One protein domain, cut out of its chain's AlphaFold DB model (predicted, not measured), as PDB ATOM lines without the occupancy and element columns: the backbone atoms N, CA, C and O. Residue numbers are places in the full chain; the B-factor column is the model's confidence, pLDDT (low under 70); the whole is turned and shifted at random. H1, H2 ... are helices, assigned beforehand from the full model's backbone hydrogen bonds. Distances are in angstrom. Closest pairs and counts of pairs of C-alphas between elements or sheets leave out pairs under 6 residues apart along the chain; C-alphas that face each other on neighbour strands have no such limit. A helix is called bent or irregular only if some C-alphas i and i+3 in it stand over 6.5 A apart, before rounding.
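What this domain is: This is residues 2 to 57 of the 128 residues of the protein "Methyltranfer_dom domain-containing protein" of Ancylostoma caninum (UniProt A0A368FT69). One long, bent helix, H1, makes most of the length of a thin rod, and the printed part then turns round and folds back along it as two short helices, H2 on arm H1b and H3 on arm H1a. Residues 2 to 9 stick out at one end of the rod, and the turn at residues 36 to 43 sticks out at the other. The 56 printed residues hold three named helices, in the order H1, H2, H3, and no named strand; the class is all helix. The whole is extended, with a radius of gyration of the C-alphas of 15.8 A and spans of 56 by 17 by 12 A.

Where its parts are: Find C-alpha 3 at (14.456, -5.832, 6.192), where H1, residues 3 to 33, begins. By its hydrogen bonds it was assigned as one helix, but it is bent: C-alphas 23 and 26 are 6.9 A apart. Arm H1a, residues 3 to 23, is 30.5 A long; arm H1b, residues 26 to 33, is 11.0 A long and ends at C-alpha 33, at (8.130, -2.969, 50.069). Read on to H2, residues 42 to 48, and to H3, residues 51 to 54, which ends at C-alpha 54, at (14.190, -0.150, 30.869).

How they stand to each other: H1a and H1b stand at a steep tilt of 48 degrees. H1b and H2 form a helical hairpin: they touch, closest at the C-alphas of Arg 28 and Ala 48, 4.5 A apart, at a shallow tilt of 30 degrees, opposite ways. H1a touches H3 with residues 18 to 22 alone, closest at the C-alphas of Arg 18 and Val 53, 5.2 A. H1a and H2 are apart, and so are H1b and H3. In H1a, H1b and H2 every O i to N i+4 pair is within hydrogen-bond range; H3 is too short for such a pair.

The domain as a whole: The two C-alphas farthest apart, those of Asp 2 and Thr 38, are 56.0 A apart. The printed part has no cut; the link from H1 to H2 is short and that from H2 to H3 tight. Look at the B-factor column: the mean pLDDT of the printed part is 75.2, and residues 2 to 13 and 36 to 43 are under 70.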
ATOM      1  N   ASP A   2      10.981  -7.801   3.372       67.88
ATOM      2  CA  ASP A   2      12.074  -6.824   3.322       67.88
ATOM      3  C   ASP A   2      12.511  -6.413   4.731       67.88
ATOM      4  O   ASP A   2      11.683  -6.303   5.639       67.88
ATOM      5  N   LEU A   3      13.815  -6.166   4.907       59.25
ATOM      6  CA  LEU A   3      14.456  -5.832   6.192       59.25
ATOM      7  C   LEU A   3      13.760  -4.680   6.940       59.25
ATOM      8  O   LEU A   3      13.715  -4.655   8.163       59.25
ATOM      9  N   PHE A   4      13.151  -3.751   6.206       64.69
ATOM     10  CA  PHE A   4      12.417  -2.627   6.778       64.69
ATOM     11  C   PHE A   4      11.069  -3.027   7.405       64.69
ATOM     12  O   PHE A   4      10.642  -2.454   8.408       64.69
ATOM     13  N   GLN A   5      10.379  -4.023   6.836       65.19
ATOM     14  CA  GLN A   5       9.153  -4.565   7.426       65.19
ATOM     15  C   GLN A   5       9.460  -5.415   8.659       65.19
ATOM     16  O   GLN A   5       8.710  -5.343   9.634       65.19
ATOM     17  N   SER A   6      10.562  -6.174   8.648       60.59
ATOM     18  CA  SER A   6      10.983  -6.929   9.829       60.59
ATOM     19  C   SER A   6      11.400  -5.992  10.963       60.59
ATOM     20  O   SER A   6      10.949  -6.190  12.084       60.59
ATOM     21  N   GLU A   7      12.154  -4.926  10.695       64.00
ATOM     22  CA  GLU A   7      12.564  -3.952  11.715       64.00
ATOM     23  C   GLU A   7      11.370  -3.224  12.356       64.00
ATOM     24  O   GLU A   7      11.285  -3.122  13.579       64.00
ATOM     25  N   LYS A   8      10.381  -2.788  11.562       63.50
ATOM     26  CA  LYS A   8       9.133  -2.207  12.097       63.50
ATOM     27  C   LYS A   8       8.335  -3.197  12.940       63.50
ATOM     28  O   LYS A   8       7.786  -2.812  13.972       63.50
ATOM     29  N   PHE A   9       8.266  -4.455  12.508       62.41
ATOM     30  CA  PHE A   9       7.607  -5.515  13.261       62.41
ATOM     31  C   PHE A   9       8.319  -5.780  14.595       62.41
ATOM     32  O   PHE A   9       7.667  -5.739  15.634       62.41
ATOM     33  N   TRP A  10       9.645  -5.947  14.594       56.41
ATOM     34  CA  TRP A  10      10.454  -6.130  15.806       56.41
ATOM     35  C   TRP A  10      10.342  -4.940  16.762       56.41
ATOM     36  O   TRP A  10      10.113  -5.133  17.953       56.41
ATOM     37  N   ASN A  11      10.388  -3.708  16.251       62.28
ATOM     38  CA  ASN A  11      10.200  -2.505  17.065       62.28
ATOM     39  C   ASN A  11       8.799  -2.436  17.700       62.28
ATOM     40  O   ASN A  11       8.670  -2.035  18.857       62.28
ATOM     41  N   SER A  12       7.760  -2.861  16.975       62.47
ATOM     42  CA  SER A  12       6.382  -2.941  17.482       62.47
ATOM     43  C   SER A  12       6.211  -4.044  18.535       62.47
ATOM     44  O   SER A  12       5.641  -3.802  19.601       62.47
ATOM     45  N   VAL A  13       6.772  -5.235  18.291       64.94
ATOM     46  CA  VAL A  13       6.781  -6.350  19.252       64.94
ATOM     47  C   VAL A  13       7.494  -5.943  20.543       64.94
ATOM     48  O   VAL A  13       6.965  -6.115  21.638       64.94
ATOM     49  N   ASN A  14       8.647  -5.292  20.428       70.00
ATOM     50  CA  ASN A  14       9.402  -4.819  21.581       70.00
ATOM     51  C   ASN A  14       8.661  -3.698  22.336       70.00
ATOM     52  O   ASN A  14       8.849  -3.533  23.540       70.00
ATOM     53  N   ALA A  15       7.809  -2.911  21.673       76.62
ATOM     54  CA  ALA A  15       7.035  -1.855  22.324       76.62
ATOM     55  C   ALA A  15       5.928  -2.410  23.236       76.62
ATOM     56  O   ALA A  15       5.873  -2.028  24.406       76.62
ATOM     57  N   TRP A  16       5.094  -3.339  22.753       83.12
ATOM     58  CA  TRP A  16       3.985  -3.858  23.569       83.12
ATOM     59  C   TRP A  16       4.474  -4.715  24.742       83.12
ATOM     60  O   TRP A  16       3.891  -4.653  25.823       83.12
ATOM     61  N   VAL A  17       5.557  -5.485  24.568       84.06
ATOM     62  CA  VAL A  17       6.128  -6.297  25.656       84.06
ATOM     63  C   VAL A  17       6.631  -5.392  26.781       84.06
ATOM     64  O   VAL A  17       6.355  -5.643  27.954       84.06
ATOM     65  N   ARG A  18       7.320  -4.297  26.443       82.38
ATOM     66  CA  ARG A  18       7.763  -3.309  27.439       82.38
ATOM     67  C   ARG A  18       6.587  -2.644  28.138       82.38
ATOM     68  O   ARG A  18       6.620  -2.491  29.355       82.38
ATOM     69  N   GLU A  19       5.530  -2.306  27.402       86.81
ATOM     70  CA  GLU A  19       4.298  -1.770  27.985       86.81
ATOM     71  C   GLU A  19       3.640  -2.773  28.950       86.81
ATOM     72  O   GLU A  19       3.196  -2.401  30.037       86.81
ATOM     73  N   TYR A  20       3.616  -4.059  28.591       87.75
ATOM     74  CA  TYR A  20       3.112  -5.128  29.449       87.75
ATOM     75  C   TYR A  20       3.899  -5.219  30.764       87.75
ATOM     76  O   TYR A  20       3.296  -5.211  31.840       87.75
ATOM     77  N   TYR A  21       5.235  -5.214  30.705       87.31
ATOM     78  CA  TYR A  21       6.072  -5.183  31.908       87.31
ATOM     79  C   TYR A  21       5.888  -3.892  32.719       87.31
ATOM     80  O   TYR A  21       5.832  -3.943  33.949       87.31
ATOM     81  N   ALA A  22       5.709  -2.742  32.059       86.69
ATOM     82  CA  ALA A  22       5.464  -1.466  32.729       86.69
ATOM     83  C   ALA A  22       4.162  -1.486  33.548       86.69
ATOM     84  O   ALA A  22       4.141  -0.997  34.679       86.69
ATOM     85  N   LYS A  23       3.100  -2.130  33.041       89.75
ATOM     86  CA  LYS A  23       1.834  -2.314  33.779       89.75
ATOM     87  C   LYS A  23       2.013  -3.134  35.062       89.75
ATOM     88  O   LYS A  23       1.305  -2.901  36.039       89.75
ATOM     89  N   GLN A  24       2.963  -4.068  35.083       87.38
ATOM     90  CA  GLN A  24       3.239  -4.913  36.249       87.38
ATOM     91  C   GLN A  24       4.197  -4.269  37.257       87.38
ATOM     92  O   GLN A  24       4.151  -4.605  38.442       87.38
ATOM     93  N   ALA A  25       5.048  -3.338  36.817       85.69
ATOM     94  CA  ALA A  25       6.110  -2.758  37.639       85.69
ATOM     95  C   ALA A  25       5.593  -2.170  38.960       85.69
ATOM     96  O   ALA A  25       6.125  -2.480  40.022       85.69
ATOM     97  N   ALA A  26       4.497  -1.406  38.928       84.12
ATOM     98  CA  ALA A  26       3.928  -0.795  40.132       84.12
ATOM     99  C   ALA A  26       3.418  -1.817  41.167       84.12
ATOM    100  O   ALA A  26       3.409  -1.533  42.366       84.12
ATOM    101  N   ALA A  27       2.954  -2.991  40.730       84.81
ATOM    102  CA  ALA A  27       2.542  -4.063  41.635       84.81
ATOM    103  C   ALA A  27       3.761  -4.802  42.208       84.81
ATOM    104  O   ALA A  27       3.803  -5.090  43.401       84.81
ATOM    105  N   ARG A  28       4.777  -5.047  41.373       85.38
ATOM    106  CA  ARG A  28       6.019  -5.730  41.762       85.38
ATOM    107  C   ARG A  28       6.856  -4.894  42.745       85.38
ATOM    108  O   ARG A  28       7.339  -5.443  43.729       85.38
ATOM    109  N   VAL A  29       6.911  -3.567  42.574       80.69
ATOM    110  CA  VAL A  29       7.526  -2.628  43.542       80.69
ATOM    111  C   VAL A  29       6.797  -2.648  44.889       80.69
ATOM    112  O   VAL A  29       7.437  -2.776  45.924       80.69
ATOM    113  N   ARG A  30       5.459  -2.623  44.896       81.31
ATOM    114  CA  ARG A  30       4.682  -2.770  46.143       81.31
ATOM    115  C   ARG A  30       4.943  -4.110  46.838       81.31
ATOM    116  O   ARG A  30       4.961  -4.176  48.062       81.31
ATOM    117  N   GLY A  31       5.159  -5.169  46.055       78.38
ATOM    118  CA  GLY A  31       5.587  -6.470  46.561       78.38
ATOM    119  C   GLY A  31       6.956  -6.423  47.244       78.38
ATOM    120  O   GLY A  31       7.114  -7.059  48.279       78.38
ATOM    121  N   LEU A  32       7.906  -5.641  46.714       77.56
ATOM    122  CA  LEU A  32       9.230  -5.432  47.313       77.56
ATOM    123  C   LEU A  32       9.138  -4.754  48.684       77.56
ATOM    124  O   LEU A  32       9.766  -5.225  49.630       77.56
ATOM    125  N   ASP A  33       8.324  -3.703  48.807       74.75
ATOM    126  CA  ASP A  33       8.130  -2.969  50.069       74.75
ATOM    127  C   ASP A  33       7.507  -3.850  51.170       74.75
ATOM    128  O   ASP A  33       7.711  -3.616  52.361       74.75
ATOM    129  N   ALA A  34       6.771  -4.893  50.772       75.56
ATOM    130  CA  ALA A  34       6.179  -5.876  51.674       75.56
ATOM    131  C   ALA A  34       7.158  -6.985  52.119       75.56
ATOM    132  O   ALA A  34       6.822  -7.770  53.011       75.56
ATOM    133  N   ILE A  35       8.365  -7.075  51.538       73.44
ATOM    134  CA  ILE A  35       9.395  -8.036  51.962       73.44
ATOM    135  C   ILE A  35      10.031  -7.532  53.264       73.44
ATOM    136  O   ILE A  35      10.960  -6.725  53.273       73.44
ATOM    137  N   GLY A  36       9.525  -8.018  54.398       67.44
ATOM    138  CA  GLY A  36      10.086  -7.723  55.715       67.44
ATOM    139  C   GLY A  36      11.511  -8.267  55.892       67.44
ATOM    140  O   GLY A  36      11.841  -9.364  55.443       67.44
ATOM    141  N   LYS A  37      12.357  -7.529  56.628       63.56
ATOM    142  CA  LYS A  37      13.759  -7.902  56.933       63.56
ATOM    143  C   LYS A  37      13.912  -9.233  57.691       63.56
ATOM    144  O   LYS A  37      15.006  -9.782  57.739       63.56
ATOM    145  N   THR A  38      12.841  -9.731  58.306       61.69
ATOM    146  CA  THR A  38      12.832 -10.906  59.190       61.69
ATOM    147  C   THR A  38      12.559 -12.231  58.470       61.69
ATOM    148  O   THR A  38      12.778 -13.286  59.058       61.69
ATOM    149  N   SER A  39      12.138 -12.205  57.201       64.06
ATOM    150  CA  SER A  39      11.968 -13.396  56.360       64.06
ATOM    151  C   SER A  39      12.414 -13.100  54.927       64.06
ATOM    152  O   SER A  39      11.608 -12.923  54.015       64.06
ATOM    153  N   LEU A  40      13.735 -13.038  54.720       65.38
ATOM    154  CA  LEU A  40      14.336 -12.872  53.395       65.38
ATOM    155  C   LEU A  40      14.032 -14.088  52.514       65.38
ATOM    156  O   LEU A  40      14.790 -15.051  52.419       65.38
ATOM    157  N   ARG A  41      12.879 -14.025  51.860       69.31
ATOM    158  CA  ARG A  41      12.464 -14.915  50.791       69.31
ATOM    159  C   ARG A  41      13.054 -14.376  49.495       69.31
ATOM    160  O   ARG A  41      12.487 -13.479  48.876       69.31
ATOM    161  N   TYR A  42      14.242 -14.867  49.130       68.62
ATOM    162  CA  TYR A  42      14.973 -14.419  47.937       68.62
ATOM    163  C   TYR A  42      14.136 -14.534  46.655       68.62
ATOM    164  O   TYR A  42      14.295 -13.726  45.745       68.62
ATOM    165  N   ASP A  43      13.199 -15.481  46.603       69.75
ATOM    166  CA  ASP A  43      12.235 -15.621  45.514       69.75
ATOM    167  C   ASP A  43      11.353 -14.377  45.346       69.75
ATOM    168  O   ASP A  43      11.156 -13.919  44.224       69.75
ATOM    169  N   ASN A  44      10.901 -13.757  46.438       72.69
ATOM    170  CA  ASN A  44      10.114 -12.525  46.371       72.69
ATOM    171  C   ASN A  44      10.937 -11.348  45.834       72.69
ATOM    172  O   ASN A  44      10.408 -10.527  45.088       72.69
ATOM    173  N   LEU A  45      12.231 -11.279  46.174       74.69
ATOM    174  CA  LEU A  45      13.126 -10.234  45.674       74.69
ATOM    175  C   LEU A  45      13.292 -10.342  44.154       74.69
ATOM    176  O   LEU A  45      13.031  -9.374  43.444       74.69
ATOM    177  N   TYR A  46      13.664 -11.518  43.638       71.50
ATOM    178  CA  TYR A  46      13.826 -11.719  42.192       71.50
ATOM    179  C   TYR A  46      12.504 -11.550  41.436       71.50
ATOM    180  O   TYR A  46      12.477 -10.959  40.357       71.50
ATOM    181  N   ASN A  47      11.390 -11.970  42.037       73.75
ATOM    182  CA  ASN A  47      10.061 -11.760  41.474       73.75
ATOM    183  C   ASN A  47       9.609 -10.297  41.518       73.75
ATOM    184  O   ASN A  47       8.691  -9.951  40.782       73.75
ATOM    185  N   ALA A  48      10.231  -9.416  42.300       80.06
ATOM    186  CA  ALA A  48       9.890  -7.994  42.326       80.06
ATOM    187  C   ALA A  48      10.663  -7.156  41.290       80.06
ATOM    188  O   ALA A  48      10.173  -6.120  40.841       80.06
ATOM    189  N   LEU A  49      11.859  -7.591  40.885       80.25
ATOM    190  CA  LEU A  49      12.701  -6.845  39.947       80.25
ATOM    191  C   LEU A  49      12.150  -6.914  38.516       80.25
ATOM    192  O   LEU A  49      11.946  -8.004  37.987       80.25
ATOM    193  N   VAL A  50      11.952  -5.758  37.871       83.06
ATOM    194  CA  VAL A  50      11.434  -5.660  36.489       83.06
ATOM    195  C   VAL A  50      12.412  -4.910  35.572       83.06
ATOM    196  O   VAL A  50      12.083  -3.833  35.072       83.06
ATOM    197  N   PRO A  51      13.655  -5.386  35.378       80.31
ATOM    198  CA  PRO A  51      14.625  -4.687  34.530       80.31
ATOM    199  C   PRO A  51      14.164  -4.550  33.066       80.31
ATOM    200  O   PRO A  51      14.643  -3.673  32.347       80.31
ATOM    201  N   GLU A  52      13.205  -5.368  32.625       84.06
ATOM    202  CA  GLU A  52      12.682  -5.410  31.259       84.06
ATOM    203  C   GLU A  52      12.056  -4.080  30.817       84.06
ATOM    204  O   GLU A  52      12.122  -3.739  29.635       84.06
ATOM    205  N   VAL A  53      11.505  -3.290  31.751       83.94
ATOM    206  CA  VAL A  53      10.871  -1.991  31.438       83.94
ATOM    207  C   VAL A  53      11.858  -0.954  30.911       83.94
ATOM    208  O   VAL A  53      11.465  -0.053  30.175       83.94
ATOM    209  N   TYR A  54      13.137  -1.083  31.267       84.06
ATOM    210  CA  TYR A  54      14.190  -0.150  30.869       84.06
ATOM    211  C   TYR A  54      14.982  -0.632  29.654       84.06
ATOM    212  O   TYR A  54      15.853   0.084  29.166       84.06
ATOM    213  N   CYS A  55      14.701  -1.836  29.153       85.38
ATOM    214  CA  CYS A  55      15.459  -2.400  28.053       85.38
ATOM    215  C   CYS A  55      14.933  -1.905  26.698       85.38
ATOM    216  O   CYS A  55      13.780  -2.175  26.376       85.38
ATOM    217  N   PRO A  56      15.731  -1.224  25.857       82.38
ATOM    218  CA  PRO A  56      15.285  -0.815  24.526       82.38
ATOM    219  C   PRO A  56      15.239  -1.971  23.512       82.38
ATOM    220  O   PRO A  56      14.355  -1.980  22.658       82.38
ATOM    221  N   ASP A  57      16.152  -2.941  23.625       86.44
ATOM    222  CA  ASP A  57      16.267  -4.113  22.742       86.44
ATOM    223  C   ASP A  57      15.920  -5.387  23.521       86.44
ATOM    224  O   ASP A  57      16.783  -6.197  23.856       86.44
TER     225      ASP A  57